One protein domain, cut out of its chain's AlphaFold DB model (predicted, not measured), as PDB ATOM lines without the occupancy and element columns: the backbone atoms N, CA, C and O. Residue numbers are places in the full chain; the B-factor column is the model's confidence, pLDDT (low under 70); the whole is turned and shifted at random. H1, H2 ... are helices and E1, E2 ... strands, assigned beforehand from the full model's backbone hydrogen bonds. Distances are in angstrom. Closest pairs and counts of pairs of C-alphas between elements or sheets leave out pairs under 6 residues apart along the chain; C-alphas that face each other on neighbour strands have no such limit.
ATOM      1  N   ASP A  61     111.573 137.641 129.291       69.69
ATOM      2  CA  ASP A  61     110.816 138.104 128.131       69.69
ATOM      3  C   ASP A  61     109.679 137.152 127.736       69.69
ATOM      4  O   ASP A  61     108.587 137.613 127.414       69.69
ATOM      5  N   TYR A  62     109.863 135.833 127.848       71.19
ATOM      6  CA  TYR A  62     108.799 134.869 127.545       71.19
ATOM      7  C   TYR A  62     107.692 134.879 128.603       71.19
ATOM      8  O   TYR A  62     106.521 134.734 128.263       71.19
ATOM      9  N   CYS A  63     108.023 135.171 129.864       71.31
ATOM     10  CA  CYS A  63     107.002 135.439 130.878       71.31
ATOM     11  C   CYS A  63     106.170 136.684 130.549       71.31
ATOM     12  O   CYS A  63     104.967 136.715 130.808       71.31
ATOM     13  N   ASN A  64     106.801 137.726 129.995       75.31
ATOM     14  CA  ASN A  64     106.080 138.921 129.563       75.31
ATOM     15  C   ASN A  64     105.157 138.599 128.380       75.31
ATOM     16  O   ASN A  64     104.030 139.077 128.358       75.31
ATOM     17  N   TYR A  65     105.582 137.741 127.449       78.75
ATOM     18  CA  TYR A  65     104.743 137.315 126.326       78.75
ATOM     19  C   TYR A  65     103.499 136.543 126.778       78.75
ATOM     20  O   TYR A  65     102.407 136.858 126.309       78.75
ATOM     21  N   LEU A  66     103.629 135.629 127.745       74.31
ATOM     22  CA  LEU A  66     102.495 134.928 128.371       74.31
ATOM     23  C   LEU A  66     101.515 135.896 129.032       74.31
ATOM     24  O   LEU A  66     100.322 135.899 128.725       74.31
ATOM     25  N   ARG A  67     102.035 136.781 129.890       76.94
ATOM     26  CA  ARG A  67     101.244 137.834 130.538       76.94
ATOM     27  C   ARG A  67     100.507 138.691 129.510       76.94
ATOM     28  O   ARG A  67      99.338 139.015 129.692       76.94
ATOM     29  N   ASP A  68     101.190 139.077 128.440       80.56
ATOM     30  CA  ASP A  68     100.664 140.025 127.462       80.56
ATOM     31  C   ASP A  68      99.832 139.353 126.362       80.56
ATOM     32  O   ASP A  68      99.227 140.063 125.554       80.56
ATOM     33  N   GLY A  69      99.750 138.016 126.342       78.81
ATOM     34  CA  GLY A  69      99.050 137.250 125.308       78.81
ATOM     35  C   GLY A  69      99.719 137.374 123.938       78.81
ATOM     36  O   GLY A  69      99.045 137.414 122.913       78.81
ATOM     37  N   THR A  70     101.043 137.530 123.917       83.69
ATOM     38  CA  THR A  70     101.836 137.710 122.698       83.69
ATOM     39  C   THR A  70     102.369 136.362 122.229       83.69
ATOM     40  O   THR A  70     103.162 135.754 122.933       83.69
ATOM     41  N   SER A  71     101.973 135.898 121.043       81.44
ATOM     42  CA  SER A  71     102.538 134.682 120.436       81.44
ATOM     43  C   SER A  71     104.015 134.858 120.061       81.44
ATOM     44  O   SER A  71     104.431 135.941 119.641       81.44
ATOM     45  N   TRP A  72     104.803 133.782 120.117       79.31
ATOM     46  CA  TRP A  72     106.198 133.787 119.656       79.31
ATOM     47  C   TRP A  72     106.602 132.475 118.986       79.31
ATOM     48  O   TRP A  72     106.007 131.418 119.193       79.31
ATOM     49  N   THR A  73     107.653 132.548 118.176       79.56
ATOM     50  CA  THR A  73     108.281 131.379 117.559       79.56
ATOM     51  C   THR A  73     109.425 130.905 118.442       79.56
ATOM     52  O   THR A  73     110.300 131.689 118.808       79.56
ATOM     53  N   ALA A  74     109.441 129.617 118.759       72.38
ATOM     54  CA  ALA A  74     110.563 128.976 119.415       72.38
ATOM     55  C   ALA A  74     111.553 128.461 118.366       72.38
ATOM     56  O   ALA A  74     111.160 127.922 117.326       72.38
ATOM     57  N   ALA A  75     112.844 128.604 118.647       70.31
ATOM     58  CA  ALA A  75     113.919 128.134 117.786       70.31
ATOM     59  C   ALA A  75     114.814 127.142 118.533       70.31
ATOM     60  O   ALA A  75     115.069 127.289 119.727       70.31
ATOM     61  N   TRP A  76     115.318 126.139 117.817       66.69
ATOM     62  CA  TRP A  76     116.400 125.287 118.293       66.69
ATOM     63  C   TRP A  76     117.682 126.113 118.462       66.69
ATOM     64  O   TRP A  76     117.835 127.182 117.870       66.69
ATOM     65  N   GLY A  77     118.662 125.590 119.205       59.84
ATOM     66  CA  GLY A  77     119.947 126.275 119.423       59.84
ATOM     67  C   GLY A  77     120.746 126.588 118.145       59.84
ATOM     68  O   GLY A  77     121.679 127.380 118.186       59.84
ATOM     69  N   ASN A  78     120.373 125.999 117.003       74.75
ATOM     70  CA  ASN A  78     120.938 126.289 115.682       74.75
ATOM     71  C   ASN A  78     120.175 127.391 114.906       74.75
ATOM     72  O   ASN A  78     120.447 127.598 113.727       74.75
ATOM     73  N   GLY A  79     119.192 128.049 115.528       72.25
ATOM     74  CA  GLY A  79     118.383 129.114 114.930       72.25
ATOM     75  C   GLY A  79     117.238 128.641 114.028       72.25
ATOM     76  O   GLY A  79     116.480 129.471 113.532       72.25
ATOM     77  N   THR A  80     117.073 127.334 113.810       80.06
ATOM     78  CA  THR A  80     115.925 126.806 113.051       80.06
ATOM     79  C   THR A  80     114.661 126.804 113.905       80.06
ATOM     80  O   THR A  80     114.728 126.596 115.114       80.06
ATOM     81  N   VAL A  81     113.501 127.033 113.285       80.06
ATOM     82  CA  VAL A  81     112.215 127.059 113.995       80.06
ATOM     83  C   VAL A  81     111.908 125.675 114.563       80.06
ATOM     84  O   VAL A  81     111.772 124.707 113.816       80.06
ATOM     85  N   ALA A  82     111.797 125.602 115.885       69.62
ATOM     86  CA  ALA A  82     111.366 124.417 116.614       69.62
ATOM     87  C   ALA A  82     109.838 124.306 116.622       69.62
ATOM     88  O   ALA A  82     109.286 123.217 116.484       69.62
ATOM     89  N   GLY A  83     109.165 125.456 116.680       70.81
ATOM     90  CA  GLY A  83     107.726 125.570 116.525       70.81
ATOM     91  C   GLY A  83     107.210 126.915 117.017       70.81
ATOM     92  O   GLY A  83     107.966 127.884 117.085       70.81
ATOM     93  N   LYS A  84     105.916 126.999 117.326       72.00
ATOM     94  CA  LYS A  84     105.251 128.254 117.679       72.00
ATOM     95  C   LYS A  84     104.402 128.097 118.936       72.00
ATOM     96  O   LYS A  84     103.729 127.080 119.101       72.00
ATOM     97  N   HIS A  85     104.457 129.118 119.782       71.81
ATOM     98  CA  HIS A  85     103.562 129.331 120.908       71.81
ATOM     99  C   HIS A  85     102.490 130.313 120.464       71.81
ATOM    100  O   HIS A  85     102.755 131.510 120.340       71.81
ATOM    101  N   ASP A  86     101.301 129.791 120.181       72.88
ATOM    102  CA  ASP A  86     100.146 130.613 119.868       72.88
ATOM    103  C   ASP A  86      99.301 130.834 121.114       72.88
ATOM    104  O   ASP A  86      98.753 129.899 121.705       72.88
ATOM    105  N   LEU A  87      99.268 132.094 121.546       73.62
ATOM    106  CA  LEU A  87      98.470 132.541 122.673       73.62
ATOM    107  C   LEU A  87      97.198 133.194 122.152       73.62
ATOM    108  O   LEU A  87      97.231 134.085 121.305       73.62
ATOM    109  N   HIS A  88      96.064 132.760 122.689       71.88
ATOM    110  CA  HIS A  88      94.756 133.307 122.330       71.88
ATOM    111  C   HIS A  88      94.218 134.292 123.373       71.88
ATOM    112  O   HIS A  88      93.217 134.965 123.121       71.88
ATOM    113  N   SER A  89      94.867 134.395 124.534       71.69
ATOM    114  CA  SER A  89      94.511 135.339 125.590       71.69
ATOM    115  C   SER A  89      95.697 135.634 126.528       71.69
ATOM    116  O   SER A  89      96.756 135.022 126.421       71.69
ATOM    117  N   LYS A  90      95.538 136.646 127.394       78.06
ATOM    118  CA  LYS A  90      96.566 137.188 128.308       78.06
ATOM    119  C   LYS A  90      96.582 136.493 129.660       78.06
ATOM    120  O   LYS A  90      95.579 136.603 130.358       78.06
ATOM    121  N   HIS A  91      97.670 135.844 130.065       74.38
ATOM    122  CA  HIS A  91      97.659 135.026 131.281       74.38
ATOM    123  C   HIS A  91      97.157 135.816 132.519       74.38
ATOM    124  O   HIS A  91      97.663 136.912 132.783       74.38
ATOM    125  N   PRO A  92      96.193 135.295 133.314       72.75
ATOM    126  CA  PRO A  92      95.590 136.014 134.438       72.75
ATOM    127  C   PRO A  92      96.503 135.948 135.673       72.75
ATOM    128  O   PRO A  92      96.227 135.262 136.656       72.75
ATOM    129  N   CYS A  93      97.637 136.639 135.601       72.81
ATOM    130  CA  CYS A  93      98.628 136.732 136.667       72.81
ATOM    131  C   CYS A  93      98.857 138.177 137.113       72.81
ATOM    132  O   CYS A  93      98.622 139.131 136.370       72.81
ATOM    133  N   ALA A  94      99.388 138.332 138.322       76.00
ATOM    134  CA  ALA A  94      99.945 139.592 138.784       76.00
ATOM    135  C   ALA A  94     101.361 139.799 138.230       76.00
ATOM    136  O   ALA A  94     102.137 138.854 138.060       76.00
ATOM    137  N   VAL A  95     101.716 141.061 137.983       75.50
ATOM    138  CA  VAL A  95     103.078 141.442 137.594       75.50
ATOM    139  C   VAL A  95     103.976 141.383 138.822       75.50
ATOM    140  O   VAL A  95     103.743 142.089 139.803       75.50
ATOM    141  N   HIS A  96     105.029 140.572 138.761       70.88
ATOM    142  CA  HIS A  96     106.070 140.591 139.784       70.88
ATOM    143  C   HIS A  96     106.969 141.823 139.605       70.88
ATOM    144  O   HIS A  96     107.274 142.217 138.481       70.88
ATOM    145  N   TYR A  97     107.435 142.425 140.703       68.44
ATOM    146  CA  TYR A  97     108.214 143.675 140.667       68.44
ATOM    147  C   TYR A  97     109.553 143.552 139.912       68.44
ATOM    148  O   TYR A  97     110.068 144.543 139.406       68.44
ATOM    149  N   MET A  98     110.096 142.335 139.799       63.12
ATOM    150  CA  MET A  98     111.297 142.014 139.007       63.12
ATOM    151  C   MET A  98     110.997 141.740 137.519       63.12
ATOM    152  O   MET A  98     111.869 141.267 136.793       63.12
ATOM    153  N   GLY A  99     109.765 141.985 137.068       63.34
ATOM    154  CA  GLY A  99     109.245 141.469 135.804       63.34
ATOM    155  C   GLY A  99     108.739 140.030 135.944       63.34
ATOM    156  O   GLY A  99     109.067 139.330 136.903       63.34
ATOM    157  N   GLY A 100     107.917 139.593 134.989       67.06
ATOM    158  CA  GLY A 100     107.316 138.260 134.971       67.06
ATOM    159  C   GLY A 100     105.849 138.221 135.403       67.06
ATOM    160  O   GLY A 100     105.149 139.236 135.414       67.06
ATOM    161  N   CYS A 101     105.395 137.011 135.711       69.12
ATOM    162  CA  CYS A 101     103.996 136.646 135.885       69.12
ATOM    163  C   CYS A 101     103.904 135.772 137.147       69.12
ATOM    164  O   CYS A 101     104.660 134.811 137.283       69.12
ATOM    165  N   VAL A 102     103.049 136.136 138.106       72.19
ATOM    166  CA  VAL A 102     102.787 135.371 139.341       72.19
ATOM    167  C   VAL A 102     101.311 135.031 139.385       72.19
ATOM    168  O   VAL A 102     100.461 135.920 139.338       72.19
ATOM    169  N   GLN A 103     100.997 133.742 139.436       72.31
ATOM    170  CA  GLN A 103      99.617 133.290 139.492       72.31
ATOM    171  C   GLN A 103      99.048 133.612 140.875       72.31
ATOM    172  O   GLN A 103      99.689 133.350 141.883       72.31
ATOM    173  N   THR A 104      97.868 134.229 140.908       73.06
ATOM    174  CA  THR A 104      97.203 134.668 142.151       73.06
ATOM    175  C   THR A 104      95.880 133.946 142.398       73.06
ATOM    176  O   THR A 104      95.087 134.374 143.229       73.06
ATOM    177  N   SER A 105      95.567 132.936 141.584       76.44
ATOM    178  CA  SER A 105      94.347 132.131 141.699       76.44
ATOM    179  C   SER A 105      94.484 130.819 140.929       76.44
ATOM    180  O   SER A 105      95.263 130.742 139.978       76.44
ATOM    181  N   CYS A 106      93.716 129.788 141.293       77.44
ATOM    182  CA  CYS A 106      93.692 128.530 140.547       77.44
ATOM    183  C   CYS A 106      92.983 128.678 139.192       77.44
ATOM    184  O   CYS A 106      91.753 128.673 139.108       77.44
ATOM    185  N   ILE A 107      93.752 128.747 138.106       76.00
ATOM    186  CA  ILE A 107      93.221 128.864 136.736       76.00
ATOM    187  C   ILE A 107      92.508 127.580 136.315       76.00
ATOM    188  O   ILE A 107      91.486 127.613 135.628       76.00
ATOM    189  N   GLN A 108      92.998 126.444 136.807       78.25
ATOM    190  CA  GLN A 108      92.419 125.120 136.612       78.25
ATOM    191  C   GLN A 108      91.175 124.888 137.491       78.25
ATOM    192  O   GLN A 108      90.576 123.813 137.445       78.25
ATOM    193  N   LYS A 109      90.750 125.917 138.243       80.69
ATOM    194  CA  LYS A 109      89.540 126.022 139.079       80.69
ATOM    195  C   LYS A 109      89.465 125.083 140.284       80.69
ATOM    196  O   LYS A 109      88.776 125.423 141.235       80.69
ATOM    197  N   THR A 110      90.127 123.933 140.235       85.38
ATOM    198  CA  THR A 110      90.133 122.896 141.278       85.38
ATOM    199  C   THR A 110      91.514 122.253 141.364       85.38
ATOM    200  O   THR A 110      92.237 122.210 140.359       85.38
ATOM    201  N   GLU A 111      91.856 121.686 142.520       86.44
ATOM    202  CA  GLU A 111      93.076 120.889 142.720       86.44
ATOM    203  C   GLU A 111      93.121 119.704 141.741       86.44
ATOM    204  O   GLU A 111      94.117 119.462 141.057       86.44
ATOM    205  N   ALA A 112      91.993 119.003 141.600       88.25
ATOM    206  CA  ALA A 112      91.866 117.869 140.690       88.25
ATOM    207  C   ALA A 112      92.055 118.276 139.219       88.25
ATOM    208  O   ALA A 112      92.736 117.579 138.464       88.25
ATOM    209  N   GLY A 113      91.492 119.418 138.811       84.00
ATOM    210  CA  GLY A 113      91.687 119.980 137.474       84.00
ATOM    211  C   GLY A 113      93.145 120.359 137.212       84.00
ATOM    212  O   GLY A 113      93.652 120.132 136.115       84.00
ATOM    213  N   CYS A 114      93.837 120.868 138.235       81.12
ATOM    214  CA  CYS A 114      95.264 121.163 138.176       81.12
ATOM    215  C   CYS A 114      96.094 119.895 137.932       81.12
ATOM    216  O   CYS A 114      96.859 119.830 136.970       81.12
ATOM    217  N   HIS A 115      95.872 118.841 138.718       84.81
ATOM    218  CA  HIS A 115      96.565 117.564 138.537       84.81
ATOM    219  C   HIS A 115      96.250 116.894 137.194       84.81
ATOM    220  O   HIS A 115      97.133 116.302 136.574       84.81
ATOM    221  N   ALA A 116      95.005 116.977 136.718       84.69
ATOM    222  CA  ALA A 116      94.637 116.462 135.401       84.69
ATOM    223  C   ALA A 116      95.420 117.165 134.281       84.69
ATOM    224  O   ALA A 116      95.882 116.505 133.351       84.69
ATOM    225  N   ALA A 117      95.621 118.480 134.404       78.50
ATOM    226  CA  ALA A 117      96.447 119.238 133.477       78.50
ATOM    227  C   ALA A 117      97.934 118.836 133.565       78.50
ATOM    228  O   ALA A 117      98.528 118.594 132.521       78.50
ATOM    229  N   CYS A 118      98.510 118.649 134.763       79.38
ATOM    230  CA  CYS A 118      99.888 118.145 134.912       79.38
ATOM    231  C   CYS A 118     100.093 116.797 134.200       79.38
ATOM    232  O   CYS A 118     101.007 116.651 133.389       79.38
ATOM    233  N   ASN A 119      99.181 115.843 134.409       83.50
ATOM    234  CA  ASN A 119      99.239 114.529 133.760       83.50
ATOM    235  C   ASN A 119      99.189 114.618 132.224       83.50
ATOM    236  O   ASN A 119      99.844 113.844 131.522       83.50
ATOM    237  N   ALA A 120      98.406 115.559 131.682       78.06
ATOM    238  CA  ALA A 120      98.288 115.760 130.239       78.06
ATOM    239  C   ALA A 120      99.592 116.282 129.604       78.06
ATOM    240  O   ALA A 120      99.820 116.064 128.411       78.06
ATOM    241  N   LEU A 121     100.462 116.915 130.398       73.62
ATOM    242  CA  LEU A 121     101.746 117.463 129.959       73.62
ATOM    243  C   LEU A 121     102.874 116.422 129.854       73.62
ATOM    244  O   LEU A 121     103.978 116.781 129.449       73.62
ATOM    245  N   GLN A 122     102.638 115.154 130.220       74.19
ATOM    246  CA  GLN A 122     103.611 114.053 130.082       74.19
ATOM    247  C   GLN A 122     105.056 114.469 130.429       74.19
ATOM    248  O   GLN A 122     105.986 114.271 129.640       74.19
ATOM    249  N   LEU A 123     105.224 115.132 131.573       74.62
ATOM    250  CA  LEU A 123     106.463 115.812 131.935       74.62
ATOM    251  C   LEU A 123     107.569 114.814 132.290       74.62
ATOM    252  O   LEU A 123     107.332 113.659 132.646       74.62
ATOM    253  N   LEU A 124     108.817 115.277 132.235       73.81
ATOM    254  CA  LEU A 124     109.928 114.546 132.843       73.81
ATOM    255  C   LEU A 124     109.697 114.400 134.364       73.81
ATOM    256  O   LEU A 124     109.240 115.361 134.979       73.81
ATOM    257  N   PRO A 125     110.085 113.271 134.999       80.00
ATOM    258  CA  PRO A 125     109.644 112.918 136.355       80.00
ATOM    259  C   PRO A 125     109.826 113.989 137.439       80.00
ATOM    260  O   PRO A 125     108.961 114.153 138.289       80.00
ATOM    261  N   LEU A 126     110.936 114.734 137.415       75.31
ATOM    262  CA  LEU A 126     111.169 115.823 138.371       75.31
ATOM    263  C   LEU A 126     110.134 116.949 138.222       75.31
ATOM    264  O   LEU A 126     109.612 117.455 139.204       75.31
ATOM    265  N   TYR A 127     109.830 117.318 136.981       74.62
ATOM    266  CA  TYR A 127     108.906 118.403 136.658       74.62
ATOM    267  C   TYR A 127     107.452 117.990 136.832       74.62
ATOM    268  O   TYR A 127     106.615 118.824 137.157       74.62
ATOM    269  N   ASP A 128     107.171 116.709 136.611       80.06
ATOM    270  CA  ASP A 128     105.895 116.102 136.959       80.06
ATOM    271  C   ASP A 128     105.643 116.244 138.467       80.06
ATOM    272  O   ASP A 128     104.652 116.848 138.873       80.06
ATOM    273  N   ALA A 129     106.604 115.825 139.298       82.06
ATOM    274  CA  ALA A 129     106.513 115.980 140.747       82.06
ATOM    275  C   ALA A 129     106.304 117.447 141.169       82.06
ATOM    276  O   ALA A 129     105.362 117.728 141.907       82.06
ATOM    277  N   ASP A 130     107.102 118.382 140.642       78.25
ATOM    278  CA  ASP A 130     106.969 119.814 140.952       78.25
ATOM    279  C   ASP A 130     105.596 120.384 140.537       78.25
ATOM    280  O   ASP A 130     105.007 121.193 141.260       78.25
ATOM    281  N   CYS A 131     105.064 119.957 139.385       79.00
ATOM    282  CA  CYS A 131     103.739 120.362 138.907       79.00
ATOM    283  C   CYS A 131     102.647 119.904 139.879       79.00
ATOM    284  O   CYS A 131     101.804 120.692 140.314       79.00
ATOM    285  N   HIS A 132     102.695 118.629 140.271       84.38
ATOM    286  CA  HIS A 132     101.740 118.057 141.210       84.38
ATOM    287  C   HIS A 132     101.869 118.676 142.614       84.38
ATOM    288  O   HIS A 132     100.848 118.976 143.237       84.38
ATOM    289  N   ASP A 133     103.079 118.947 143.102       84.94
ATOM    290  CA  ASP A 133     103.280 119.633 144.382       84.94
ATOM    291  C   ASP A 133     102.677 121.042 144.365       84.94
ATOM    292  O   ASP A 133     102.031 121.450 145.333       84.94
ATOM    293  N   HIS A 134     102.791 121.773 143.256       78.31
ATOM    294  CA  HIS A 134     102.158 123.086 143.156       78.31
ATOM    295  C   HIS A 134     100.633 123.008 143.141       78.31
ATOM    296  O   HIS A 134      99.974 123.834 143.771       78.31
ATOM    297  N   CYS A 135     100.046 122.012 142.477       82.25
ATOM    298  CA  CYS A 135      98.598 121.819 142.548       82.25
ATOM    299  C   CYS A 135      98.118 121.631 143.990       82.25
ATOM    300  O   CYS A 135      97.097 122.197 144.369       82.25
ATOM    301  N   LYS A 136      98.896 120.902 144.796       87.75
ATOM    302  CA  LYS A 136      98.559 120.562 146.178       87.75
ATOM    303  C   LYS A 136      98.838 121.679 147.189       87.75
ATOM    304  O   LYS A 136      98.094 121.827 148.157       87.75
ATOM    305  N   TYR A 137      99.924 122.431 147.009       84.19
ATOM    306  CA  TYR A 137     100.400 123.417 147.993       84.19
ATOM    307  C   TYR A 137     100.323 124.874 147.515       84.19
ATOM    308  O   TYR A 137     100.607 125.781 148.296       84.19
ATOM    309  N   GLY A 138      99.979 125.103 146.249       79.25
ATOM    310  CA  GLY A 138      99.829 126.425 145.647       79.25
ATOM    311  C   GLY A 138      98.377 126.893 145.599       79.25
ATOM    312  O   GLY A 138      97.536 126.484 146.397       79.25
TER     313      GLY A 138
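Overview. This is residues 61 to 138 of the 143 residues of the protein "Hypothetical protein" of Haptolina brevifila (UniProt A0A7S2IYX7). The model is a loose open arch: the strand hairpin E1 and E2 makes one leg, the helical hairpin H2 and H3 makes the other, and the small strand hairpin E3 and E4 with helix H1 lies at the top between them. The two legs are apart. The printed part has 78 residues, with three named helices and four named strands in the order H1 E1 E2 E3 E4 H2 H3, a mixed class. Both two-stranded sheets, E1 - E2 and E3 - E4, are antiparallel. The whole is loose, with a radius of gyration of the C-alphas of 14.4 A and spans of 37 by 30 by 24 A.

Arrangement. E1, residues 72 to 75, and E2, residues 81 to 85, form an antiparallel hairpin at 153 degrees; N 74 and O 83 are 2.8 A apart, within hydrogen-bond range. H1, residues 61 to 68, comes closest to E1 with the C-alphas of Tyr 65 and Trp 72, 7.7 A apart. E3, residues 93 to 95, and E4, residues 101 to 103, form an antiparallel hairpin at 138 degrees, with N 94 and O 102 at 2.8 A. The closest C-alphas of H1 and E4 are those of Cys 63 and Cys 101, 6.0 A apart. H2, residues 111 to 120, and H3, residues 125 to 137, touch as a helical hairpin, at a shallow tilt of 14 degrees, opposite ways; their closest C-alphas, of Cys 114 and Cys 135, are 5.5 A apart. H1 is apart from both. In H1, H2 and H3 every O i to N i+4 pair is within hydrogen-bond range.

Along the chain. E2 is 11.3 A long, H1 10.4 A, H2 14.5 A and H3 18.2 A. H1 begins at C-alpha 61 (110.816, 138.104, 128.131), and H3 ends at C-alpha 137 (100.400, 123.417, 147.993).

Size, cuts and confidence. The C-alphas farthest apart, of Asn 78 and Thr 110, are 40.2 A apart. The printed part has no cut and no long link. Mean pLDDT of the printed part is 76.3; residues 61, 76 to 77, 82 and 97 to 101 are under 70.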